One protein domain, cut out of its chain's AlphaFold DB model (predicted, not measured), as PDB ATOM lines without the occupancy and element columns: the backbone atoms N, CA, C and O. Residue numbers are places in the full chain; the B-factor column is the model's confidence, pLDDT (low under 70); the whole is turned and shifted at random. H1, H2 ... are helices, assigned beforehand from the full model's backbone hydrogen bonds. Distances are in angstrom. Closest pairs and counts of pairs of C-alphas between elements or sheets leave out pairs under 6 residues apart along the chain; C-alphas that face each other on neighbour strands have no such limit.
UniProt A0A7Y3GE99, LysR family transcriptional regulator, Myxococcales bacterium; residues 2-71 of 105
ATOM      1  N   PRO A   2     -12.833  20.962 -33.193       71.00
ATOM      2  CA  PRO A   2     -13.129  20.281 -34.451       71.00
ATOM      3  C   PRO A   2     -13.492  21.303 -35.544       71.00
ATOM      4  O   PRO A   2     -14.102  22.330 -35.216       71.00
ATOM      5  N   PRO A   3     -13.141  21.059 -36.818       78.38
ATOM      6  CA  PRO A   3     -13.576  21.905 -37.925       78.38
ATOM      7  C   PRO A   3     -15.095  22.120 -37.896       78.38
ATOM      8  O   PRO A   3     -15.845  21.194 -37.602       78.38
ATOM      9  N   LEU A   4     -15.538  23.350 -38.179       81.00
ATOM     10  CA  LEU A   4     -16.958  23.729 -38.292       81.00
ATOM     11  C   LEU A   4     -17.822  23.512 -37.032       81.00
ATOM     12  O   LEU A   4     -19.040  23.623 -37.108       81.00
ATOM     13  N   ALA A   5     -17.233  23.291 -35.851       82.75
ATOM     14  CA  ALA A   5     -18.000  23.067 -34.617       82.75
ATOM     15  C   ALA A   5     -18.934  24.233 -34.219       82.75
ATOM     16  O   ALA A   5     -19.875  24.037 -33.459       82.75
ATOM     17  N   HIS A   6     -18.677  25.436 -34.735       85.56
ATOM     18  CA  HIS A   6     -19.483  26.638 -34.509       85.56
ATOM     19  C   HIS A   6     -20.692  26.752 -35.452       85.56
ATOM     20  O   HIS A   6     -21.530  27.632 -35.259       85.56
ATOM     21  N   VAL A   7     -20.774  25.907 -36.482       85.94
ATOM     22  CA  VAL A   7     -21.835  25.962 -37.488       85.94
ATOM     23  C   VAL A   7     -23.064  25.203 -36.964       85.94
ATOM     24  O   VAL A   7     -22.919  24.100 -36.423       85.94
ATOM     25  N   PRO A   8     -24.283  25.759 -37.092       84.81
ATOM     26  CA  PRO A   8     -25.515  25.019 -36.827       84.81
ATOM     27  C   PRO A   8     -25.579  23.696 -37.617       84.81
ATOM     28  O   PRO A   8     -25.030  23.618 -38.712       84.81
ATOM     29  N   PRO A   9     -26.243  22.649 -37.095       86.56
ATOM     30  CA  PRO A   9     -27.094  22.642 -35.900       86.56
ATOM     31  C   PRO A   9     -26.358  22.336 -34.584       86.56
ATOM     32  O   PRO A   9     -26.976  22.370 -33.520       86.56
ATOM     33  N   ARG A  10     -25.051  22.046 -34.613       87.88
ATOM     34  CA  ARG A  10     -24.333  21.490 -33.453       87.88
ATOM     35  C   ARG A  10     -24.389  22.364 -32.187       87.88
ATOM     36  O   ARG A  10     -24.793  21.830 -31.158       87.88
ATOM     37  N   PRO A  11     -24.086  23.679 -32.221       88.81
ATOM     38  CA  PRO A  11     -24.182  24.514 -31.024       88.81
ATOM     39  C   PRO A  11     -25.594  24.601 -30.436       88.81
ATOM     40  O   PRO A  11     -25.746  24.869 -29.249       88.81
ATOM     41  N   LEU A  12     -26.634  24.410 -31.254       89.19
ATOM     42  CA  LEU A  12     -28.021  24.411 -30.784       89.19
ATOM     43  C   LEU A  12     -28.335  23.107 -30.044       89.19
ATOM     44  O   LEU A  12     -28.894  23.138 -28.952       89.19
ATOM     45  N   LEU A  13     -27.883  21.976 -30.590       89.31
ATOM     46  CA  LEU A  13     -28.040  20.660 -29.972       89.31
ATOM     47  C   LEU A  13     -27.253  20.540 -28.663       89.31
ATOM     48  O   LEU A  13     -27.793  20.038 -27.686       89.31
ATOM     49  N   GLU A  14     -26.025  21.059 -28.598       90.69
ATOM     50  CA  GLU A  14     -25.219  21.064 -27.364       90.69
ATOM     51  C   GLU A  14     -25.838  21.928 -26.249       90.69
ATOM     52  O   GLU A  14     -25.639  21.644 -25.069       90.69
ATOM     53  N   ARG A  15     -26.610  22.967 -26.604       88.56
ATOM     54  CA  ARG A  15     -27.370  23.775 -25.633       88.56
ATOM     55  C   ARG A  15     -28.621  23.057 -25.133       88.56
ATOM     56  O   ARG A  15     -28.976  23.225 -23.970       88.56
ATOM     57  N   ALA A  16     -29.293  22.310 -26.004       88.06
ATOM     58  CA  ALA A  16     -30.548  21.633 -25.684       88.06
ATOM     59  C   ALA A  16     -30.346  20.262 -25.016       88.06
ATOM     60  O   ALA A  16     -31.172  19.845 -24.208       88.06
ATOM     61  N   ILE A  17     -29.257  19.558 -25.337       88.06
ATOM     62  CA  ILE A  17     -28.999  18.178 -24.918       88.06
ATOM     63  C   ILE A  17     -27.677  18.136 -24.131       88.06
ATOM     64  O   ILE A  17     -26.596  18.216 -24.727       88.06
ATOM     65  N   PRO A  18     -27.718  17.995 -22.793       90.31
ATOM     66  CA  PRO A  18     -26.514  17.888 -21.976       90.31
ATOM     67  C   PRO A  18     -25.631  16.713 -22.410       90.31
ATOM     68  O   PRO A  18     -26.097  15.582 -22.524       90.31
ATOM     69  N   GLY A  19     -24.343  16.976 -22.646       90.00
ATOM     70  CA  GLY A  19     -23.399  15.945 -23.088       90.00
ATOM     71  C   GLY A  19     -23.645  15.445 -24.514       90.00
ATOM     72  O   GLY A  19     -23.260  14.320 -24.826       90.00
ATOM     73  N   PHE A  20     -24.286  16.252 -25.369       89.81
ATOM     74  CA  PHE A  20     -24.559  15.893 -26.758       89.81
ATOM     75  C   PHE A  20     -23.307  15.388 -27.485       89.81
ATOM     76  O   PHE A  20     -22.294  16.083 -27.597       89.81
ATOM     77  N   THR A  21     -23.413  14.184 -28.045       89.31
ATOM     78  CA  THR A  21     -22.440  13.636 -28.988       89.31
ATOM     79  C   THR A  21     -23.192  12.963 -30.136       89.31
ATOM     80  O   THR A  21     -24.216  12.319 -29.895       89.31
ATOM     81  N   PRO A  22     -22.745  13.118 -31.395       89.94
ATOM     82  CA  PRO A  22     -23.355  12.396 -32.499       89.94
ATOM     83  C   PRO A  22     -23.075  10.897 -32.344       89.94
ATOM     84  O   PRO A  22     -21.918  10.490 -32.255       89.94
ATOM     85  N   ALA A  23     -24.126  10.075 -32.365       92.00
ATOM     86  CA  ALA A  23     -23.990   8.615 -32.366       92.00
ATOM     87  C   ALA A  23     -23.322   8.092 -33.653       92.00
ATOM     88  O   ALA A  23     -22.713   7.025 -33.659       92.00
ATOM     89  N   PHE A  24     -23.428   8.855 -34.744       92.62
ATOM     90  CA  PHE A  24     -22.847   8.560 -36.047       92.62
ATOM     91  C   PHE A  24     -22.581   9.857 -36.812       92.62
ATOM     92  O   PHE A  24     -23.352  10.812 -36.703       92.62
ATOM     93  N   ALA A  25     -21.504   9.889 -37.595       89.69
ATOM     94  CA  ALA A  25     -21.164  11.011 -38.459       89.69
ATOM     95  C   ALA A  25     -20.628  10.498 -39.800       89.69
ATOM     96  O   ALA A  25     -19.823   9.572 -39.848       89.69
ATOM     97  N   SER A  26     -21.075  11.126 -40.881       91.12
ATOM     98  CA  SER A  26     -20.598  10.916 -42.249       91.12
ATOM     99  C   SER A  26     -20.744  12.235 -43.003       91.12
ATOM    100  O   SER A  26     -21.573  13.063 -42.636       91.12
ATOM    101  N   ASP A  27     -19.938  12.456 -44.025       90.06
ATOM    102  CA  ASP A  27     -20.092  13.550 -44.983       90.06
ATOM    103  C   ASP A  27     -21.051  13.201 -46.137       90.06
ATOM    104  O   ASP A  27     -21.470  14.090 -46.877       90.06
ATOM    105  N   ASP A  28     -21.453  11.932 -46.264       92.38
ATOM    106  CA  ASP A  28     -22.386  11.456 -47.281       92.38
ATOM    107  C   ASP A  28     -23.827  11.412 -46.741       92.38
ATOM    108  O   ASP A  28     -24.170  10.674 -45.808       92.38
ATOM    109  N   TYR A  29     -24.705  12.198 -47.367       88.06
ATOM    110  CA  TYR A  29     -26.123  12.283 -47.009       88.06
ATOM    111  C   TYR A  29     -26.858  10.940 -47.136       88.06
ATOM    112  O   TYR A  29     -27.693  10.598 -46.292       88.06
ATOM    113  N   LEU A  30     -26.570  10.156 -48.179       88.81
ATOM    114  CA  LEU A  30     -27.223   8.868 -48.405       88.81
ATOM    115  C   LEU A  30     -26.805   7.853 -47.341       88.81
ATOM    116  O   LEU A  30     -27.652   7.077 -46.890       88.81
ATOM    117  N   VAL A  31     -25.548   7.898 -46.897       93.44
ATOM    118  CA  VAL A  31     -25.049   7.075 -45.786       93.44
ATOM    119  C   VAL A  31     -25.738   7.455 -44.475       93.44
ATOM    120  O   VAL A  31     -26.238   6.569 -43.777       93.44
ATOM    121  N   GLN A  32     -25.847   8.749 -44.155       91.50
ATOM    122  CA  GLN A  32     -26.579   9.193 -42.960       91.50
ATOM    123  C   GLN A  32     -28.051   8.755 -42.991       91.50
ATOM    124  O   GLN A  32     -28.567   8.218 -42.009       91.50
ATOM    125  N   ARG A  33     -28.719   8.903 -44.140       87.75
ATOM    126  CA  ARG A  33     -30.113   8.476 -44.313       87.75
ATOM    127  C   ARG A  33     -30.273   6.957 -44.201       87.75
ATOM    128  O   ARG A  33     -31.278   6.488 -43.671       87.75
ATOM    129  N   ALA A  34     -29.311   6.173 -44.684       89.75
ATOM    130  CA  ALA A  34     -29.315   4.721 -44.512       89.75
ATOM    131  C   ALA A  34     -29.148   4.326 -43.034       89.75
ATOM    132  O   ALA A  34     -29.873   3.457 -42.552       89.75
ATOM    133  N   ALA A  35     -28.268   5.008 -42.296       91.81
ATOM    134  CA  ALA A  35     -28.103   4.809 -40.859       91.81
ATOM    135  C   ALA A  35     -29.377   5.167 -40.070       91.81
ATOM    136  O   ALA A  35     -29.796   4.410 -39.192       91.81
ATOM    137  N   LEU A  36     -30.045   6.265 -40.440       89.62
ATOM    138  CA  LEU A  36     -31.354   6.644 -39.900       89.62
ATOM    139  C   LEU A  36     -32.396   5.537 -40.131       89.62
ATOM    140  O   LEU A  36     -33.085   5.131 -39.200       89.62
ATOM    141  N   ARG A  37     -32.461   4.983 -41.351       87.06
ATOM    142  CA  ARG A  37     -33.353   3.856 -41.694       87.06
ATOM    143  C   ARG A  37     -33.058   2.580 -40.916       87.06
ATOM    144  O   ARG A  37     -33.974   1.801 -40.682       87.06
ATOM    145  N   ALA A  38     -31.802   2.360 -40.547       90.88
ATOM    146  CA  ALA A  38     -31.391   1.229 -39.723       90.88
ATOM    147  C   ALA A  38     -31.719   1.422 -38.229       90.88
ATOM    148  O   ALA A  38     -31.450   0.525 -37.434       90.88
ATOM    149  N   GLY A  39     -32.293   2.568 -37.842       90.44
ATOM    150  CA  GLY A  39     -32.666   2.863 -36.459       90.44
ATOM    151  C   GLY A  39     -31.504   3.347 -35.592       90.44
ATOM    152  O   GLY A  39     -31.586   3.259 -34.371       90.44
ATOM    153  N   LEU A  40     -30.420   3.853 -36.194       93.06
ATOM    154  CA  LEU A  40     -29.230   4.277 -35.449       93.06
ATOM    155  C   LEU A  40     -29.467   5.518 -34.569       93.06
ATOM    156  O   LEU A  40     -28.704   5.774 -33.640       93.06
ATOM    157  N   GLY A  41     -30.509   6.300 -34.855       91.25
ATOM    158  CA  GLY A  41     -30.854   7.482 -34.075       91.25
ATOM    159  C   GLY A  41     -31.796   8.415 -34.823       91.25
ATOM    160  O   GLY A  41     -32.657   7.964 -35.571       91.25
ATOM    161  N   ALA A  42     -31.606   9.717 -34.621       90.50
ATOM    162  CA  ALA A  42     -32.348  10.782 -35.284       90.50
ATOM    163  C   ALA A  42     -31.424  11.642 -36.152       90.50
ATOM    164  O   ALA A  42     -30.224  11.752 -35.889       90.50
ATOM    165  N   MET A  43     -31.996  12.272 -37.175       89.25
ATOM    166  CA  MET A  43     -31.283  13.128 -38.119       89.25
ATOM    167  C   MET A  43     -32.089  14.403 -38.365       89.25
ATOM    168  O   MET A  43     -33.315  14.364 -38.428       89.25
ATOM    169  N   VAL A  44     -31.389  15.523 -38.537       87.19
ATOM    170  CA  VAL A  44     -31.993  16.766 -39.022       87.19
ATOM    171  C   VAL A  44     -32.288  16.627 -40.517       87.19
ATOM    172  O   VAL A  44     -31.390  16.300 -41.291       87.19
ATOM    173  N   LEU A  45     -33.531  16.886 -40.921       82.94
ATOM    174  CA  LEU A  45     -33.989  16.792 -42.307       82.94
ATOM    175  C   LEU A  45     -34.661  18.094 -42.752       82.94
ATOM    176  O   LEU A  45     -35.316  18.770 -41.963       82.94
ATOM    177  N   GLU A  46     -34.514  18.419 -44.035       79.19
ATOM    178  CA  GLU A  46     -35.219  19.539 -44.663       79.19
ATOM    179  C   GLU A  46     -36.715  19.231 -44.811       79.19
ATOM    180  O   GLU A  46     -37.101  18.096 -45.103       79.19
ATOM    181  N   ARG A  47     -37.571  20.254 -44.676       75.00
ATOM    182  CA  ARG A  47     -39.039  20.088 -44.712       75.00
ATOM    183  C   ARG A  47     -39.606  19.445 -45.982       75.00
ATOM    184  O   ARG A  47     -40.584  18.720 -45.839       75.00
ATOM    185  N   PRO A  48     -39.064  19.654 -47.197       71.06
ATOM    186  CA  PRO A  48     -39.557  18.937 -48.372       71.06
ATOM    187  C   PRO A  48     -39.433  17.415 -48.231       71.06
ATOM    188  O   PRO A  48     -40.199  16.682 -48.835       71.06
ATOM    189  N   PHE A  49     -38.515  16.921 -47.395       70.81
ATOM    190  CA  PHE A  49     -38.389  15.500 -47.066       70.81
ATOM    191  C   PHE A  49     -39.142  15.120 -45.785       70.81
ATOM    192  O   PHE A  49     -38.876  14.076 -45.191       70.81
ATOM    193  N   HIS A  50     -40.065  15.964 -45.327       73.19
ATOM    194  CA  HIS A  50     -40.941  15.631 -44.220       73.19
ATOM    195  C   HIS A  50     -41.974  14.588 -44.681       73.19
ATOM    196  O   HIS A  50     -42.566  14.767 -45.746       73.19
ATOM    197  N   PRO A  51     -42.267  13.537 -43.891       67.69
ATOM    198  CA  PRO A  51     -43.246  12.511 -44.269       67.69
ATOM    199  C   PRO A  51     -44.651  13.050 -44.583       67.69
ATOM    200  O   PRO A  51     -45.408  12.416 -45.309       67.69
ATOM    201  N   ALA A  52     -45.009  14.218 -44.038       70.81
ATOM    202  CA  ALA A  52     -46.284  14.883 -44.322       70.81
ATOM    203  C   ALA A  52     -46.296  15.711 -45.623       70.81
ATOM    204  O   ALA A  52     -47.351  16.231 -45.980       70.81
ATOM    205  N   ASP A  53     -45.161  15.875 -46.314       75.88
ATOM    206  CA  ASP A  53     -45.123  16.543 -47.615       75.88
ATOM    207  C   ASP A  53     -45.474  15.539 -48.729       75.88
ATOM    208  O   ASP A  53     -44.676  14.644 -49.036       75.88
ATOM    209  N   PRO A  54     -46.650  15.663 -49.371       74.81
ATOM    210  CA  PRO A  54     -47.103  14.688 -50.359       74.81
ATOM    211  C   PRO A  54     -46.228  14.667 -51.619       74.81
ATOM    212  O   PRO A  54     -46.275  13.694 -52.366       74.81
ATOM    213  N   ARG A  55     -45.417  15.707 -51.864       75.88
ATOM    214  CA  ARG A  55     -44.548  15.790 -53.050       75.88
ATOM    215  C   ARG A  55     -43.412  14.768 -53.018       75.88
ATOM    216  O   ARG A  55     -42.915  14.384 -54.074       75.88
ATOM    217  N   PHE A  56     -43.006  14.335 -51.823       73.75
ATOM    218  CA  PHE A  56     -41.843  13.466 -51.622       73.75
ATOM    219  C   PHE A  56     -42.119  12.288 -50.680       73.75
ATOM    220  O   PHE A  56     -41.173  11.638 -50.235       73.75
ATOM    221  N   ALA A  57     -43.389  11.976 -50.407       69.56
ATOM    222  CA  ALA A  57     -43.789  10.917 -49.479       69.56
ATOM    223  C   ALA A  57     -43.138   9.554 -49.798       69.56
ATOM    224  O   ALA A  57     -42.688   8.862 -48.890       69.56
ATOM    225  N   ASP A  58     -42.989   9.207 -51.082       71.94
ATOM    226  CA  ASP A  58     -42.364   7.945 -51.514       71.94
ATOM    227  C   ASP A  58     -40.827   7.948 -51.416       71.94
ATOM    228  O   ASP A  58     -40.179   6.898 -51.444       71.94
ATOM    229  N   ALA A  59     -40.209   9.130 -51.322       67.88
ATOM    230  CA  ALA A  59     -38.756   9.294 -51.300       67.88
ATOM    231  C   ALA A  59     -38.162   9.170 -49.887       67.88
ATOM    232  O   ALA A  59     -36.932   9.097 -49.734       67.88
ATOM    233  N   VAL A  60     -39.017   9.154 -48.860       67.19
ATOM    234  CA  VAL A  60     -38.618   9.202 -47.457       67.19
ATOM    235  C   VAL A  60     -39.111   7.932 -46.754       67.19
ATOM    236  O   VAL A  60     -40.272   7.559 -46.889       67.19
ATOM    237  N   PRO A  61     -38.242   7.214 -46.020       69.69
ATOM    238  CA  PRO A  61     -38.684   6.118 -45.155       69.69
ATOM    239  C   PRO A  61     -39.733   6.603 -44.133       69.69
ATOM    240  O   PRO A  61     -39.803   7.800 -43.864       69.69
ATOM    241  N   PRO A  62     -40.522   5.707 -43.516       76.94
ATOM    242  CA  PRO A  62     -41.429   6.097 -42.442       76.94
ATOM    243  C   PRO A  62     -40.609   6.634 -41.263       76.94
ATOM    244  O   PRO A  62     -39.942   5.881 -40.558       76.94
ATOM    245  N   LEU A  63     -40.627   7.952 -41.092       81.06
ATOM    246  CA  LEU A  63     -39.956   8.671 -40.016       81.06
ATOM    247  C   LEU A  63     -41.003   9.355 -39.142       81.06
ATOM    248  O   LEU A  63     -42.112   9.645 -39.590       81.06
ATOM    249  N   VAL A  64     -40.624   9.631 -37.901       84.50
ATOM    250  CA  VAL A  64     -41.395  10.480 -36.991       84.50
ATOM    251  C   VAL A  64     -40.604  11.750 -36.723       84.50
ATOM    252  O   VAL A  64     -39.382  11.709 -36.576       84.50
ATOM    253  N   GLU A  65     -41.301  12.879 -36.689       86.31
ATOM    254  CA  GLU A  65     -40.701  14.144 -36.283       86.31
ATOM    255  C   GLU A  65     -40.428  14.123 -34.773       86.31
ATOM    256  O   GLU A  65     -41.230  13.609 -33.990       86.31
ATOM    257  N   LEU A  66     -39.282  14.674 -34.370       87.19
ATOM    258  CA  LEU A  66     -38.917  14.843 -32.969       87.19
ATOM    259  C   LEU A  66     -38.912  16.327 -32.623       87.19
ATOM    260  O   LEU A  66     -38.155  17.101 -33.208       87.19
ATOM    261  N   ASP A  67     -39.712  16.700 -31.628       86.88
ATOM    262  CA  ASP A  67     -39.650  18.031 -31.039       86.88
ATOM    263  C   ASP A  67     -38.419  18.133 -30.129       86.88
ATOM    264  O   ASP A  67     -38.331  17.487 -29.083       86.88
ATOM    265  N   VAL A  68     -37.444  18.934 -30.558       83.56
ATOM    266  CA  VAL A  68     -36.197  19.196 -29.824       83.56
ATOM    267  C   VAL A  68     -36.264  20.476 -28.980       83.56
ATOM    268  O   VAL A  68     -35.259  20.870 -28.389       83.56
ATOM    269  N   GLY A  69     -37.427  21.135 -28.906       85.38
ATOM    270  CA  GLY A  69     -37.663  22.324 -28.079       85.38
ATOM    271  C   GLY A  69     -37.099  23.630 -28.648       85.38
ATOM    272  O   GLY A  69     -37.092  24.651 -27.959       85.38
ATOM    273  N   PHE A  70     -36.612  23.626 -29.891       85.38
ATOM    274  CA  PHE A  70     -36.150  24.824 -30.591       85.38
ATOM    275  C   PHE A  70     -36.318  24.691 -32.106       85.38
ATOM    276  O   PHE A  70     -36.331  23.594 -32.660       85.38
ATOM    277  N   ALA A  71     -36.402  25.834 -32.787       84.06
ATOM    278  CA  ALA A  71     -36.421  25.880 -34.241       84.06
ATOM    279  C   ALA A  71     -34.996  25.855 -34.803       84.06
ATOM    280  O   ALA A  71     -34.120  26.611 -34.371       84.06
TER     281      ALA A  71
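Overview. This is residues 2 to 71 of the 105 residues of the protein "LysR family transcriptional regulator" of Myxococcales bacterium (UniProt A0A7Y3GE99). What is the shape? There is little regular structure: a free lead-in, residues 2 to 8, comes before two short helices set apart, H1 then H2, and the long unnamed stretch 38 to 71 passes through the middle and loops out to Pro 54. How is it made up? The printed part has 70 residues, 16 of them in the two named helices, with no named strand; the class is all helix. It is only just compact, close to loose, with a radius of gyration of the C-alphas of 13.1 A and spans of 35 by 25 by 20 A.

Arrangement. Does H1, residues 10 to 16, touch H2, residues 29 to 37? They are apart, with no C-alpha of one within 8 A of the other. Are their backbones well formed? In H1 and H2 every O i to N i+4 pair is within hydrogen-bond range.

Along the chain. Where does H1 begin? C-alpha 10 is at (-24.333, 21.490, -33.453), and H1 is 10.0 A long. Where does H2 end? C-alpha 37 is at (-33.353, 3.856, -41.694), and H2 is 12.3 A long.

Size, cuts and confidence. How large is it? The two C-alphas farthest apart, of Pro 2 and Pro 54, are 37.9 A apart. Is it continuous? The printed part has no cut, and H1 to H2 is a long link of 12 residues. Where is confidence low? pLDDT is under 70 at residues 51, 57 and 59 to 61.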